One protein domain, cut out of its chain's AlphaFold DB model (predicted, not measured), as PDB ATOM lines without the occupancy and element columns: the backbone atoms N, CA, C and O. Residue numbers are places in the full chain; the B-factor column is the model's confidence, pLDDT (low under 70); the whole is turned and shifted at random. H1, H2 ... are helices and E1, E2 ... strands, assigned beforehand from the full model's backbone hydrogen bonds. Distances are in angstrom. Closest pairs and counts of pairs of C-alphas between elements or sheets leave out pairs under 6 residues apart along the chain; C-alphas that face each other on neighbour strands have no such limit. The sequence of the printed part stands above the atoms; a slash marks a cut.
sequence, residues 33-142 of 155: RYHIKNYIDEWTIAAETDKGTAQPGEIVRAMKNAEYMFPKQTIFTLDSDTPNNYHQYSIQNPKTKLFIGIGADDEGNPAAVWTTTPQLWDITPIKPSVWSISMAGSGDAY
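What this domain is: This is residues 33 to 142 of the 155 residues of an uncharacterized protein of Panaeolus cyanescens (UniProt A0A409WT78). With little regular structure, an antiparallel sheet, E2 E3 E6 E7, curls like part of a barrel; the hairpin E4 and E5 follows past E3's end, and E1 and H1 lie off the sheet. Of 110 printed residues, 41 are in named elements, mostly strand, ordered E1 H1 E2 E3 E4 E5 E6 E7. It is compact, with radius of gyration of the C-alphas 13.4 A and spans 38 by 33 by 27 A.

Where its parts are: E2 is residues 76 to 80, E3 88 to 92, E6 121 to 127, E7 130 to 134, ending at (164.376, 353.928, 152.392), E4 99 to 104, E5 110 to 115, E1 61 to 63, beginning at (170.742, 354.230, 166.515), and H1 66 to 69.

How they stand to each other: In the hairpin E2 and E3, N 77 and O 92 are 2.8 A apart. Between E3 and E6, N 121 and O 89 are 2.9 A apart. The closest C-alphas of E3 and E4, Gln 92 and Phe 99, are 4.3 A apart.

The domain as a whole: The printed part has no cut; pLDDT is under 70 at residues 81 to 86 and 136 to 140.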
ATOM      1  N   ARG A  33     162.725 337.074 161.227       95.69
ATOM      2  CA  ARG A  33     163.544 337.686 162.281       95.69
ATOM      3  C   ARG A  33     164.952 337.977 161.788       95.69
ATOM      4  O   ARG A  33     165.621 337.078 161.288       95.69
ATOM      5  N   TYR A  34     165.402 339.205 162.008       95.25
ATOM      6  CA  TYR A  34     166.657 339.723 161.486       95.25
ATOM      7  C   TYR A  34     167.426 340.517 162.538       95.25
ATOM      8  O   TYR A  34     166.840 341.139 163.424       95.25
ATOM      9  N   HIS A  35     168.747 340.529 162.386       94.88
ATOM     10  CA  HIS A  35     169.580 341.622 162.873       94.88
ATOM     11  C   HIS A  35     169.737 342.627 161.736       94.88
ATOM     12  O   HIS A  35     170.006 342.229 160.603       94.88
ATOM     13  N   ILE A  36     169.586 343.913 162.036       94.19
ATOM     14  CA  ILE A  36     169.766 344.984 161.054       94.19
ATOM     15  C   ILE A  36     171.093 345.660 161.355       94.19
ATOM     16  O   ILE A  36     171.296 346.158 162.465       94.19
ATOM     17  N   LYS A  37     171.997 345.639 160.374       93.31
ATOM     18  CA  LYS A  37     173.346 346.183 160.498       93.31
ATOM     19  C   LYS A  37     173.599 347.255 159.455       93.31
ATOM     20  O   LYS A  37     173.176 347.119 158.308       93.31
ATOM     21  N   ASN A  38     174.332 348.288 159.852       89.50
ATOM     22  CA  ASN A  38     174.938 349.211 158.907       89.50
ATOM     23  C   ASN A  38     175.917 348.427 158.013       89.50
ATOM     24  O   ASN A  38     176.754 347.690 158.523       89.50
ATOM     25  N   TYR A  39     175.806 348.570 156.693       86.31
ATOM     26  CA  TYR A  39     176.629 347.809 155.747       86.31
ATOM     27  C   TYR A  39     178.122 348.190 155.778       86.31
ATOM     28  O   TYR A  39     178.965 347.348 155.484       86.31
ATOM     29  N   ILE A  40     178.451 349.443 156.105       86.56
ATOM     30  CA  ILE A  40     179.829 349.953 156.115       86.56
ATOM     31  C   ILE A  40     180.510 349.616 157.442       86.56
ATOM     32  O   ILE A  40     181.587 349.028 157.448       86.56
ATOM     33  N   ASP A  41     179.876 349.972 158.560       88.06
ATOM     34  CA  ASP A  41     180.498 349.870 159.887       88.06
ATOM     35  C   ASP A  41     180.185 348.552 160.611       88.06
ATOM     36  O   ASP A  41     180.765 348.267 161.658       88.06
ATOM     37  N   GLU A  42     179.237 347.769 160.090       90.94
ATOM     38  CA  GLU A  42     178.705 346.532 160.686       90.94
ATOM     39  C   GLU A  42     178.075 346.704 162.080       90.94
ATOM     40  O   GLU A  42     177.862 345.732 162.808       90.94
ATOM     41  N   TRP A  43     177.733 347.938 162.460       93.56
ATOM     42  CA  TRP A  43     177.057 348.232 163.724       93.56
ATOM     43  C   TRP A  43     175.593 347.824 163.665       93.56
ATOM     44  O   TRP A  43     174.927 348.002 162.645       93.56
ATOM     45  N   THR A  44     175.082 347.308 164.777       94.12
ATOM     46  CA  THR A  44     173.756 346.691 164.846       94.12
ATOM     47  C   THR A  44     172.758 347.655 165.475       94.12
ATOM     48  O   THR A  44     173.041 348.251 166.513       94.12
ATOM     49  N   ILE A  45     171.575 347.796 164.877       94.69
ATOM     50  CA  ILE A  45     170.472 348.554 165.481       94.69
ATOM     51  C   ILE A  45     170.037 347.875 166.781       94.69
ATOM     52  O   ILE A  45     169.872 346.655 166.824       94.69
ATOM     53  N   ALA A  46     169.816 348.659 167.834       93.75
ATOM     54  CA  ALA A  46     169.330 348.157 169.114       93.75
ATOM     55  C   ALA A  46     168.204 349.036 169.658       93.75
ATOM     56  O   ALA A  46     168.313 350.258 169.679       93.75
ATOM     57  N   ALA A  47     167.133 348.406 170.143       92.81
ATOM     58  CA  ALA A  47     166.041 349.087 170.848       92.81
ATOM     59  C   ALA A  47     166.368 349.378 172.328       92.81
ATOM     60  O   ALA A  47     165.496 349.760 173.109       92.81
ATOM     61  N   GLU A  48     167.611 349.146 172.735       85.94
ATOM     62  CA  GLU A  48     168.135 349.444 174.060       85.94
ATOM     63  C   GLU A  48     169.555 349.970 173.905       85.94
ATOM     64  O   GLU A  48     170.324 349.482 173.076       85.94
ATOM     65  N   THR A  49     169.857 350.992 174.692       72.94
ATOM     66  CA  THR A  49     171.159 351.647 174.751       72.94
ATOM     67  C   THR A  49     171.659 351.636 176.194       72.94
ATOM     68  O   THR A  49     170.957 351.216 177.116       72.94
ATOM     69  N   ASP A  50     172.867 352.142 176.411       71.75
ATOM     70  CA  ASP A  50     173.433 352.412 177.736       71.75
ATOM     71  C   ASP A  50     172.564 353.344 178.603       71.75
ATOM     72  O   ASP A  50     172.634 353.295 179.830       71.75
ATOM     73  N   LYS A  51     171.701 354.155 177.978       73.31
ATOM     74  CA  LYS A  51     170.750 355.056 178.650       73.31
ATOM     75  C   LYS A  51     169.416 354.384 178.999       73.31
ATOM     76  O   LYS A  51     168.589 354.996 179.671       73.31
ATOM     77  N   GLY A  52     169.217 353.131 178.587       84.56
ATOM     78  CA  GLY A  52     168.014 352.345 178.840       84.56
ATOM     79  C   GLY A  52     167.274 351.938 177.566       84.56
ATOM     80  O   GLY A  52     167.789 352.020 176.448       84.56
ATOM     81  N   THR A  53     166.050 351.443 177.746       90.69
ATOM     82  CA  THR A  53     165.170 351.055 176.639       90.69
ATOM     83  C   THR A  53     164.715 352.285 175.863       90.69
ATOM     84  O   THR A  53     164.272 353.262 176.470       90.69
ATOM     85  N   ALA A  54     164.769 352.192 174.536       92.62
ATOM     86  CA  ALA A  54     164.306 353.231 173.632       92.62
ATOM     87  C   ALA A  54     162.880 353.701 173.958       92.62
ATOM     88  O   ALA A  54     162.029 352.900 174.362       92.62
ATOM     89  N   GLN A  55     162.617 354.985 173.743       94.38
ATOM     90  CA  GLN A  55     161.308 355.612 173.893       94.38
ATOM     91  C   GLN A  55     160.759 356.085 172.540       94.38
ATOM     92  O   GLN A  55     161.530 356.437 171.648       94.38
ATOM     93  N   PRO A  56     159.425 356.121 172.356       95.25
ATOM     94  CA  PRO A  56     158.827 356.695 171.156       95.25
ATOM     95  C   PRO A  56     159.311 358.131 170.900       95.25
ATOM     96  O   PRO A  56     159.341 358.946 171.818       95.25
ATOM     97  N   GLY A  57     159.655 358.434 169.651       92.88
ATOM     98  CA  GLY A  57     160.215 359.715 169.217       92.88
ATOM     99  C   GLY A  57     161.743 359.778 169.253       92.88
ATOM    100  O   GLY A  57     162.318 360.613 168.565       92.88
ATOM    101  N   GLU A  58     162.419 358.885 169.981       92.81
ATOM    102  CA  GLU A  58     163.882 358.849 169.975       92.81
ATOM    103  C   GLU A  58     164.426 358.331 168.641       92.81
ATOM    104  O   GLU A  58     163.875 357.408 168.038       92.81
ATOM    105  N   ILE A  59     165.558 358.888 168.212       92.19
ATOM    106  CA  ILE A  59     166.265 358.475 166.997       92.19
ATOM    107  C   ILE A  59     166.729 357.018 167.117       92.19
ATOM    108  O   ILE A  59     167.337 356.614 168.114       92.19
ATOM    109  N   VAL A  60     166.497 356.236 166.066       92.94
ATOM    110  CA  VAL A  60     167.023 354.878 165.931       92.94
ATOM    111  C   VAL A  60     168.526 354.951 165.711       92.94
ATOM    112  O   VAL A  60     169.003 355.601 164.778       92.94
ATOM    113  N   ARG A  61     169.279 354.252 166.563       90.56
ATOM    114  CA  ARG A  61     170.742 354.230 166.515       90.56
ATOM    115  C   ARG A  61     171.280 352.816 166.335       90.56
ATOM    116  O   ARG A  61     170.791 351.868 166.953       90.56
ATOM    117  N   ALA A  62     172.321 352.685 165.519       90.62
ATOM    118  CA  ALA A  62     173.153 351.487 165.465       90.62
ATOM    119  C   ALA A  62     174.315 351.587 166.459       90.62
ATOM    120  O   ALA A  62     174.929 352.642 166.589       90.62
ATOM    121  N   MET A  63     174.639 350.497 167.149       90.12
ATOM    122  CA  MET A  63     175.713 350.442 168.141       90.12
ATOM    123  C   MET A  63     176.708 349.332 167.804       90.12
ATOM    124  O   MET A  63     176.347 348.249 167.331       90.12
ATOM    125  N   LYS A  64     177.986 349.586 168.092       90.69
ATOM    126  CA  LYS A  64     179.035 348.574 167.968       90.69
ATOM    127  C   LYS A  64     178.791 347.440 168.971       90.69
ATOM    128  O   LYS A  64     178.572 347.705 170.148       90.69
ATOM    129  N   ASN A  65     178.876 346.188 168.517       90.88
ATOM    130  CA  ASN A  65     178.717 344.975 169.338       90.88
ATOM    131  C   ASN A  65     177.358 344.840 170.056       90.88
ATOM    132  O   ASN A  65     177.259 344.132 171.064       90.88
ATOM    133  N   ALA A  66     176.310 345.511 169.572       91.88
ATOM    134  CA  ALA A  66     175.020 345.538 170.257       91.88
ATOM    135  C   ALA A  66     174.401 344.142 170.417       91.88
ATOM    136  O   ALA A  66     173.745 343.873 171.417       91.88
ATOM    137  N   GLU A  67     174.644 343.230 169.475       93.00
ATOM    138  CA  GLU A  67     174.140 341.854 169.509       93.00
ATOM    139  C   GLU A  67     174.668 341.041 170.699       93.00
ATOM    140  O   GLU A  67     174.010 340.103 171.144       93.00
ATOM    141  N   TYR A  68     175.833 341.408 171.236       91.25
ATOM    142  CA  TYR A  68     176.420 340.765 172.409       91.25
ATOM    143  C   TYR A  68     175.917 341.401 173.705       91.25
ATOM    144  O   TYR A  68     175.651 340.693 174.674       91.25
ATOM    145  N   MET A  69     175.779 342.729 173.717       90.06
ATOM    146  CA  MET A  69     175.351 343.484 174.899       90.06
ATOM    147  C   MET A  69     173.841 343.360 175.143       90.06
ATOM    148  O   MET A  69     173.406 343.194 176.279       90.06
ATOM    149  N   PHE A  70     173.046 343.388 174.072       91.12
ATOM    150  CA  PHE A  70     171.584 343.449 174.105       91.12
ATOM    151  C   PHE A  70     170.949 342.426 173.142       91.12
ATOM    152  O   PHE A  70     170.168 342.790 172.255       91.12
ATOM    153  N   PRO A  71     171.228 341.117 173.303       91.25
ATOM    154  CA  PRO A  71     170.915 340.091 172.302       91.25
ATOM    155  C   PRO A  71     169.428 339.982 171.939       91.25
ATOM    156  O   PRO A  71     169.083 339.506 170.860       91.25
ATOM    157  N   LYS A  72     168.518 340.408 172.824       92.31
ATOM    158  CA  LYS A  72     167.067 340.370 172.568       92.31
ATOM    159  C   LYS A  72     166.547 341.659 171.929       92.31
ATOM    160  O   LYS A  72     165.502 341.636 171.286       92.31
ATOM    161  N   GLN A  73     167.251 342.769 172.111       94.12
ATOM    162  CA  GLN A  73     166.869 344.109 171.672       94.12
ATOM    163  C   GLN A  73     167.480 344.470 170.314       94.12
ATOM    164  O   GLN A  73     167.115 345.483 169.727       94.12
ATOM    165  N   THR A  74     168.343 343.605 169.785       96.06
ATOM    166  CA  THR A  74     168.882 343.684 168.422       96.06
ATOM    167  C   THR A  74     168.165 342.798 167.407       96.06
ATOM    168  O   THR A  74     168.569 342.751 166.249       96.06
ATOM    169  N   ILE A  75     167.153 342.037 167.835       97.06
ATOM    170  CA  ILE A  75     166.340 341.197 166.948       97.06
ATOM    171  C   ILE A  75     165.117 342.000 166.523       97.06
ATOM    172  O   ILE A  75     164.410 342.534 167.374       97.06
ATOM    173  N   PHE A  76     164.837 342.026 165.227       97.12
ATOM    174  CA  PHE A  76     163.681 342.696 164.646       97.12
ATOM    175  C   PHE A  76     162.853 341.714 163.833       97.12
ATOM    176  O   PHE A  76     163.398 340.861 163.137       97.12
ATOM    177  N   THR A  77     161.536 341.833 163.933       96.25
ATOM    178  CA  THR A  77     160.597 341.169 163.037       96.25
ATOM    179  C   THR A  77     160.347 342.086 161.849       96.25
ATOM    180  O   THR A  77     159.972 343.241 162.043       96.25
ATOM    181  N   LEU A  78     160.553 341.563 160.643       93.81
ATOM    182  CA  LEU A  78     160.109 342.166 159.395       93.81
ATOM    183  C   LEU A  78     158.797 341.500 158.995       93.81
ATOM    184  O   LEU A  78     158.756 340.274 158.867       93.81
ATOM    185  N   ASP A  79     157.756 342.300 158.798       91.56
ATOM    186  CA  ASP A  79     156.445 341.831 158.347       91.56
ATOM    187  C   ASP A  79     155.993 342.623 157.119       91.56
ATOM    188  O   ASP A  79     156.085 343.853 157.110       91.56
ATOM    189  N   SER A  80     155.539 341.918 156.081       84.50
ATOM    190  CA  SER A  80     155.073 342.515 154.827       84.50
ATOM    191  C   SER A  80     153.551 342.629 154.850       84.50
ATOM    192  O   SER A  80     152.858 341.613 154.850       84.50
ATOM    193  N   ASP A  81     153.026 343.852 154.815       66.44
ATOM    194  CA  ASP A  81     151.584 344.123 154.965       66.44
ATOM    195  C   ASP A  81     150.746 343.713 153.735       66.44
ATOM    196  O   ASP A  81     149.518 343.721 153.756       66.44
ATOM    197  N   THR A  82     151.380 343.315 152.628       58.12
ATOM    198  CA  THR A  82     150.653 342.887 151.426       58.12
ATOM    199  C   THR A  82     151.287 341.658 150.771       58.12
ATOM    200  O   THR A  82     152.484 341.661 150.489       58.12
ATOM    201  N   PRO A  83     150.487 340.631 150.416       54.66
ATOM    202  CA  PRO A  83     150.972 339.442 149.706       54.66
ATOM    203  C   PRO A  83     151.597 339.731 148.333       54.66
ATOM    204  O   PRO A  83     152.274 338.875 147.775       54.66
ATOM    205  N   ASN A  84     151.341 340.920 147.774       52.88
ATOM    206  CA  ASN A  84     151.670 341.272 146.392       52.88
ATOM    207  C   ASN A  84     152.666 342.439 146.268       52.88
ATOM    208  O   ASN A  84     153.042 342.773 145.148       52.88
ATOM    209  N   ASN A  85     153.084 343.065 147.376       58.69
ATOM    210  CA  ASN A  85     154.017 344.195 147.372       58.69
ATOM    211  C   ASN A  85     155.283 343.793 148.147       58.69
ATOM    212  O   ASN A  85     155.474 344.135 149.312       58.69
ATOM    213  N   TYR A  86     156.148 343.026 147.477       64.94
ATOM    214  CA  TYR A  86     157.349 342.363 148.021       64.94
ATOM    215  C   TYR A  86     158.473 343.305 148.498       64.94
ATOM    216  O   TYR A  86     159.618 342.884 148.657       64.94
ATOM    217  N   HIS A  87     158.171 344.585 148.690       76.94
ATOM    218  CA  HIS A  87     159.159 345.616 148.981       76.94
ATOM    219  C   HIS A  87     158.797 346.476 150.183       76.94
ATOM    220  O   HIS A  87     159.646 347.249 150.602       76.94
ATOM    221  N   GLN A  88     157.603 346.344 150.765       87.75
ATOM    222  CA  GLN A  88     157.191 347.176 151.895       87.75
ATOM    223  C   GLN A  88     157.060 346.375 153.179       87.75
ATOM    224  O   GLN A  88     156.292 345.415 153.254       87.75
ATOM    225  N   TYR A  89     157.809 346.797 154.198       90.56
ATOM    226  CA  TYR A  89     157.920 346.070 155.455       90.56
ATOM    227  C   TYR A  89     157.723 346.992 156.646       90.56
ATOM    228  O   TYR A  89     158.276 348.090 156.699       90.56
ATOM    229  N   SER A  90     156.994 346.505 157.642       93.50
ATOM    230  CA  SER A  90     157.102 347.034 158.996       93.50
ATOM    231  C   SER A  90     158.269 346.356 159.712       93.50
ATOM    232  O   SER A  90     158.542 345.171 159.506       93.50
ATOM    233  N   ILE A  91     158.977 347.116 160.547       95.62
ATOM    234  CA  ILE A  91     160.142 346.634 161.290       95.62
ATOM    235  C   ILE A  91     159.866 346.831 162.778       95.62
ATOM    236  O   ILE A  91     159.825 347.965 163.253       95.62
ATOM    237  N   GLN A  92     159.673 345.741 163.523       97.06
ATOM    238  CA  GLN A  92     159.332 345.788 164.947       97.06
ATOM    239  C   GLN A  92     160.389 345.108 165.808       97.06
ATOM    240  O   GLN A  92     160.786 343.977 165.541       97.06
ATOM    241  N   ASN A  93     160.771 345.728 166.920       97.31
ATOM    242  CA  ASN A  93     161.459 345.011 167.980       97.31
ATOM    243  C   ASN A  93     160.442 344.205 168.821       97.31
ATOM    244  O   ASN A  93     159.593 344.790 169.501       97.31
ATOM    245  N   PRO A  94     160.510 342.862 168.867       96.06
ATOM    246  CA  PRO A  94     159.509 342.053 169.553       96.06
ATOM    247  C   PRO A  94     159.605 342.135 171.084       96.06
ATOM    248  O   PRO A  94     158.649 341.737 171.758       96.06
ATOM    249  N   LYS A  95     160.729 342.614 171.641       95.06
ATOM    250  CA  LYS A  95     160.947 342.758 173.085       95.06
ATOM    251  C   LYS A  95     160.356 344.064 173.614       95.06
ATOM    252  O   LYS A  95     159.647 344.015 174.616       95.06
ATOM    253  N   THR A  96     160.621 345.189 172.956       94.69
ATOM    254  CA  THR A  96     160.120 346.515 173.365       94.69
ATOM    255  C   THR A  96     158.753 346.842 172.766       94.69
ATOM    256  O   THR A  96     158.079 347.738 173.256       94.69
ATOM    257  N   LYS A  97     158.326 346.098 171.733       95.44
ATOM    258  CA  LYS A  97     157.113 346.337 170.927       95.44
ATOM    259  C   LYS A  97     157.141 347.623 170.100       95.44
ATOM    260  O   LYS A  97     156.155 347.915 169.429       95.44
ATOM    261  N   LEU A  98     158.267 348.334 170.096       96.88
ATOM    262  CA  LEU A  98     158.471 349.521 169.276       96.88
ATOM    263  C   LEU A  98     158.717 349.145 167.817       96.88
ATOM    264  O   LEU A  98     159.350 348.128 167.516       96.88
ATOM    265  N   PHE A  99     158.235 350.004 166.931       96.69
ATOM    266  CA  PHE A  99     158.482 349.956 165.501       96.69
ATOM    267  C   PHE A  99     159.547 350.979 165.123       96.69
ATOM    268  O   PHE A  99     159.660 352.030 165.756       96.69
ATOM    269  N   ILE A 100     160.303 350.688 164.070       95.25
ATOM    270  CA  ILE A 100     161.095 351.708 163.389       95.25
ATOM    271  C   ILE A 100     160.144 352.466 162.463       95.25
ATOM    272  O   ILE A 100     159.481 351.862 161.620       95.25
ATOM    273  N   GLY A 101     160.046 353.776 162.650       93.62
ATOM    274  CA  GLY A 101     159.197 354.660 161.863       93.62
ATOM    275  C   GLY A 101     159.910 355.958 161.509       93.62
ATOM    276  O   GLY A 101     161.112 356.108 161.719       93.62
ATOM    277  N   ILE A 102     159.147 356.885 160.949       91.56
ATOM    278  CA  ILE A 102     159.620 358.173 160.457       91.56
ATOM    279  C   ILE A 102     159.251 359.257 161.469       91.56
ATOM    280  O   ILE A 102     158.120 359.306 161.963       91.56
ATOM    281  N   GLY A 103     160.214 360.123 161.765       91.62
ATOM    282  CA  GLY A 103     160.056 361.306 162.599       91.62
ATOM    283  C   GLY A 103     161.038 362.386 162.171       91.62
ATOM    284  O   GLY A 103     161.408 362.457 160.998       91.62
ATOM    285  N   ALA A 104     161.463 363.208 163.121       90.50
ATOM    286  CA  ALA A 104     162.471 364.232 162.897       90.50
ATOM    287  C   ALA A 104     163.498 364.242 164.034       90.50
ATOM    288  O   ALA A 104     163.185 363.822 165.150       90.50
ATOM    289  N   ASP A 105     164.710 364.696 163.734       86.94
ATOM    290  CA  ASP A 105     165.720 365.020 164.741       86.94
ATOM    291  C   ASP A 105     165.438 366.371 165.427       86.94
ATOM    292  O   ASP A 105     164.438 367.041 165.152       86.94
ATOM    293  N   ASP A 106     166.336 366.779 166.326       87.50
ATOM    294  CA  ASP A 106     166.225 368.041 167.070       87.50
ATOM    295  C   ASP A 106     166.315 369.291 166.166       87.50
ATOM    296  O   ASP A 106     165.916 370.382 166.576       87.50
ATOM    297  N   GLU A 107     166.818 369.145 164.936       87.88
ATOM    298  CA  GLU A 107     166.931 370.206 163.929       87.88
ATOM    299  C   GLU A 107     165.733 370.226 162.959       87.88
ATOM    300  O   GLU A 107     165.595 371.151 162.155       87.88
ATOM    301  N   GLY A 108     164.827 369.248 163.057       86.75
ATOM    302  CA  GLY A 108     163.665 369.100 162.185       86.75
ATOM    303  C   GLY A 108     163.940 368.318 160.896       86.75
ATOM    304  O   GLY A 108     163.059 368.254 160.035       86.75
ATOM    305  N   ASN A 109     165.119 367.712 160.748       86.56
ATOM    306  CA  ASN A 109     165.453 366.881 159.596       86.56
ATOM    307  C   ASN A 109     164.752 365.517 159.698       86.56
ATOM    308  O   ASN A 109     164.729 364.926 160.782       86.56
ATOM    309  N   PRO A 110     164.220 364.961 158.594       88.88
ATOM    310  CA  PRO A 110     163.610 363.635 158.602       88.88
ATOM    311  C   PRO A 110     164.589 362.544 159.050       88.88
ATOM    312  O   PRO A 110     165.663 362.380 158.469       88.88
ATOM    313  N   ALA A 111     164.192 361.748 160.040       90.81
ATOM    314  CA  ALA A 111     165.046 360.718 160.621       90.81
ATOM    315  C   ALA A 111     164.271 359.450 160.994       90.81
ATOM    316  O   ALA A 111     163.056 359.470 161.217       90.81
ATOM    317  N   ALA A 112     164.994 358.329 161.075       92.44
ATOM    318  CA  ALA A 112     164.443 357.084 161.593       92.44
ATOM    319  C   ALA A 112     164.289 357.203 163.113       92.44
ATOM    320  O   ALA A 112     165.267 357.450 163.821       92.44
ATOM    321  N   VAL A 113     163.075 357.005 163.620       94.00
ATOM    322  CA  VAL A 113     162.748 357.110 165.049       94.00
ATOM    323  C   VAL A 113     161.982 355.887 165.535       94.00
ATOM    324  O   VAL A 113     161.365 355.151 164.761       94.00
ATOM    325  N   TRP A 114     161.997 355.668 166.842       95.81
ATOM    326  CA  TRP A 114     161.147 354.677 167.482       95.81
ATOM    327  C   TRP A 114     159.702 355.160 167.527       95.81
ATOM    328  O   TRP A 114     159.416 356.303 167.871       95.81
ATOM    329  N   THR A 115     158.758 354.280 167.213       96.25
ATOM    330  CA  THR A 115     157.326 354.600 167.191       96.25
ATOM    331  C   THR A 115     156.506 353.480 167.824       96.25
ATOM    332  O   THR A 115     156.957 352.340 167.949       96.25
ATOM    333  N   THR A 116     155.282 353.794 168.247       96.56
ATOM    334  CA  THR A 116     154.334 352.805 168.795       96.56
ATOM    335  C   THR A 116     153.415 352.201 167.734       96.56
ATOM    336  O   THR A 116     152.677 351.265 168.028       96.56
ATOM    337  N   THR A 117     153.436 352.737 166.514       93.88
ATOM    338  CA  THR A 117     152.566 352.336 165.404       93.88
ATOM    339  C   THR A 117     153.406 351.833 164.236       93.88
ATOM    340  O   THR A 117     154.418 352.464 163.932       93.88
ATOM    341  N   PRO A 118     152.994 350.756 163.547       92.75
ATOM    342  CA  PRO A 118     153.712 350.281 162.375       92.75
ATOM    343  C   PRO A 118     153.741 351.356 161.287       92.75
ATOM    344  O   PRO A 118     152.738 352.014 161.014       92.75
ATOM    345  N   GLN A 119     154.903 351.504 160.662       91.19
ATOM    346  CA  GLN A 119     155.092 352.259 159.431       91.19
ATOM    347  C   GLN A 119     155.814 351.360 158.429       91.19
ATOM    348  O   GLN A 119     156.581 350.478 158.827       91.19
ATOM    349  N   LEU A 120     155.530 351.559 157.145       89.00
ATOM    350  CA  LEU A 120     156.069 350.732 156.074       89.00
ATOM    351  C   LEU A 120     157.310 351.380 155.465       89.00
ATOM    352  O   LEU A 120     157.329 352.578 155.190       89.00
ATOM    353  N   TRP A 121     158.327 350.553 155.249       89.06
ATOM    354  CA  TRP A 121     159.610 350.922 154.668       89.06
ATOM    355  C   TRP A 121     159.811 350.216 153.344       89.06
ATOM    356  O   TRP A 121     159.586 349.008 153.263       89.06
ATOM    357  N   ASP A 122     160.305 350.948 152.348       87.75
ATOM    358  CA  ASP A 122     160.721 350.354 151.085       87.75
ATOM    359  C   ASP A 122     162.081 349.666 151.282       87.75
ATOM    360  O   ASP A 122     163.083 350.312 151.601       87.75
ATOM    361  N   ILE A 123     162.119 348.343 151.105       88.62
ATOM    362  CA  ILE A 123     163.314 347.508 151.200       88.62
ATOM    363  C   ILE A 123     163.631 346.917 149.827       88.62
ATOM    364  O   ILE A 123     162.970 345.995 149.343       88.62
ATOM    365  N   THR A 124     164.684 347.444 149.204       87.75
ATOM    366  CA  THR A 124     165.126 347.044 147.861       87.75
ATOM    367  C   THR A 124     166.440 346.272 147.944       87.75
ATOM    368  O   THR A 124     167.377 346.733 148.600       87.75
ATOM    369  N   PRO A 125     166.563 345.102 147.301       88.12
ATOM    370  CA  PRO A 125     167.800 344.340 147.345       88.12
ATOM    371  C   PRO A 125     168.900 344.991 146.504       88.12
ATOM    372  O   PRO A 125     168.672 345.413 145.374       88.12
ATOM    373  N   ILE A 126     170.109 345.041 147.062       88.50
ATOM    374  CA  ILE A 126     171.313 345.542 146.382       88.50
ATOM    375  C   ILE A 126     172.163 344.361 145.905       88.50
ATOM    376  O   ILE A 126     172.652 344.339 144.779       88.50
ATOM    377  N   LYS A 127     172.347 343.368 146.781       85.88
ATOM    378  CA  LYS A 127     173.060 342.109 146.529       85.88
ATOM    379  C   LYS A 127     172.604 341.064 147.562       85.88
ATOM    380  O   LYS A 127     171.849 341.421 148.467       85.88
ATOM    381  N   PRO A 128     173.032 339.790 147.481       84.69
ATOM    382  CA  PRO A 128     172.623 338.783 148.457       84.69
ATOM    383  C   PRO A 128     172.849 339.249 149.902       84.69
ATOM    384  O   PRO A 128     173.945 339.690 150.251       84.69
ATOM    385  N   SER A 129     171.793 339.173 150.716       82.94
ATOM    386  CA  SER A 129     171.764 339.586 152.129       82.94
ATOM    387  C   SER A 129     172.053 341.066 152.417       82.94
ATOM    388  O   SER A 129     172.320 341.421 153.564       82.94
ATOM    389  N   VAL A 130     172.014 341.937 151.405       88.31
ATOM    390  CA  VAL A 130     172.202 343.382 151.569       88.31
ATOM    391  C   VAL A 130     171.086 344.120 150.850       88.31
ATOM    392  O   VAL A 130     170.887 343.966 149.642       88.31
ATOM    393  N   TRP A 131     170.392 344.966 151.602       90.19
ATOM    394  CA  TRP A 131     169.241 345.720 151.130       90.19
ATOM    395  C   TRP A 131     169.400 347.204 151.454       90.19
ATOM    396  O   TRP A 131     169.991 347.567 152.470       90.19
ATOM    397  N   SER A 132     168.849 348.048 150.590       89.12
ATOM    398  CA  SER A 132     168.574 349.452 150.878       89.12
ATOM    399  C   SER A 132     167.257 349.540 151.637       89.12
ATOM    400  O   SER A 132     166.295 348.895 151.225       89.12
ATOM    401  N   ILE A 133     167.208 350.341 152.703       89.25
ATOM    402  CA  ILE A 133     165.991 350.622 153.471       89.25
ATOM    403  C   ILE A 133     165.734 352.126 153.395       89.25
ATOM    404  O   ILE A 133     166.492 352.915 153.964       89.25
ATOM    405  N   SER A 134     164.684 352.524 152.684       85.94
ATOM    406  CA  SER A 134     164.376 353.928 152.392       85.94
ATOM    407  C   SER A 134     163.042 354.370 152.984       85.94
ATOM    408  O   SER A 134     162.078 353.603 153.026       85.94
ATOM    409  N   MET A 135     162.990 355.634 153.414       80.31
ATOM    410  CA  MET A 135     161.741 356.301 153.786       80.31
ATOM    411  C   MET A 135     160.996 356.718 152.520       80.31
ATOM    412  O   MET A 135     161.567 357.376 151.647       80.31
ATOM    413  N   ALA A 136     159.711 356.383 152.433       69.00
ATOM    414  CA  ALA A 136     158.880 356.835 151.326       69.00
ATOM    415  C   ALA A 136     158.789 358.373 151.320       69.00
ATOM    416  O   ALA A 136     158.407 358.991 152.313       69.00
ATOM    417  N   GLY A 137     159.130 358.996 150.188       64.69
ATOM    418  CA  GLY A 137     158.945 360.435 149.966       64.69
ATOM    419  C   GLY A 137     159.997 361.368 150.582       64.69
ATOM    420  O   GLY A 137     159.823 362.580 150.481       64.69
ATOM    421  N   SER A 138     161.082 360.849 151.169       62.69
ATOM    422  CA  SER A 138     162.180 361.676 151.695       62.69
ATOM    423  C   SER A 138     163.532 361.234 151.134       62.69
ATOM    424  O   SER A 138     164.033 360.167 151.481       62.69
ATOM    425  N   GLY A 139     164.118 362.062 150.262       62.50
ATOM    426  CA  GLY A 139     165.449 361.827 149.683       62.50
ATOM    427  C   GLY A 139     166.605 362.106 150.649       62.50
ATOM    428  O   GLY A 139     167.674 361.526 150.483       62.50
ATOM    429  N   ASP A 140     166.362 362.931 151.672       65.56
ATOM    430  CA  ASP A 140     167.368 363.382 152.649       65.56
ATOM    431  C   ASP A 140     167.233 362.678 154.013       65.56
ATOM    432  O   ASP A 140     167.898 363.023 154.988       65.56
ATOM    433  N   ALA A 141     166.352 361.681 154.096       71.69
ATOM    434  CA  ALA A 141     166.193 360.843 155.272       71.69
ATOM    435  C   ALA A 141     167.463 360.036 155.576       71.69
ATOM    436  O   ALA A 141     168.081 359.465 154.675       71.69
ATOM    437  N   TYR A 142     167.801 359.902 156.859       79.31
ATOM    438  CA  TYR A 142     169.013 359.199 157.275       79.31
ATOM    439  C   TYR A 142     168.801 358.228 158.445       79.31
ATOM    440  O   TYR A 142     167.826 358.288 159.199       79.31
TER     441      TYR A 142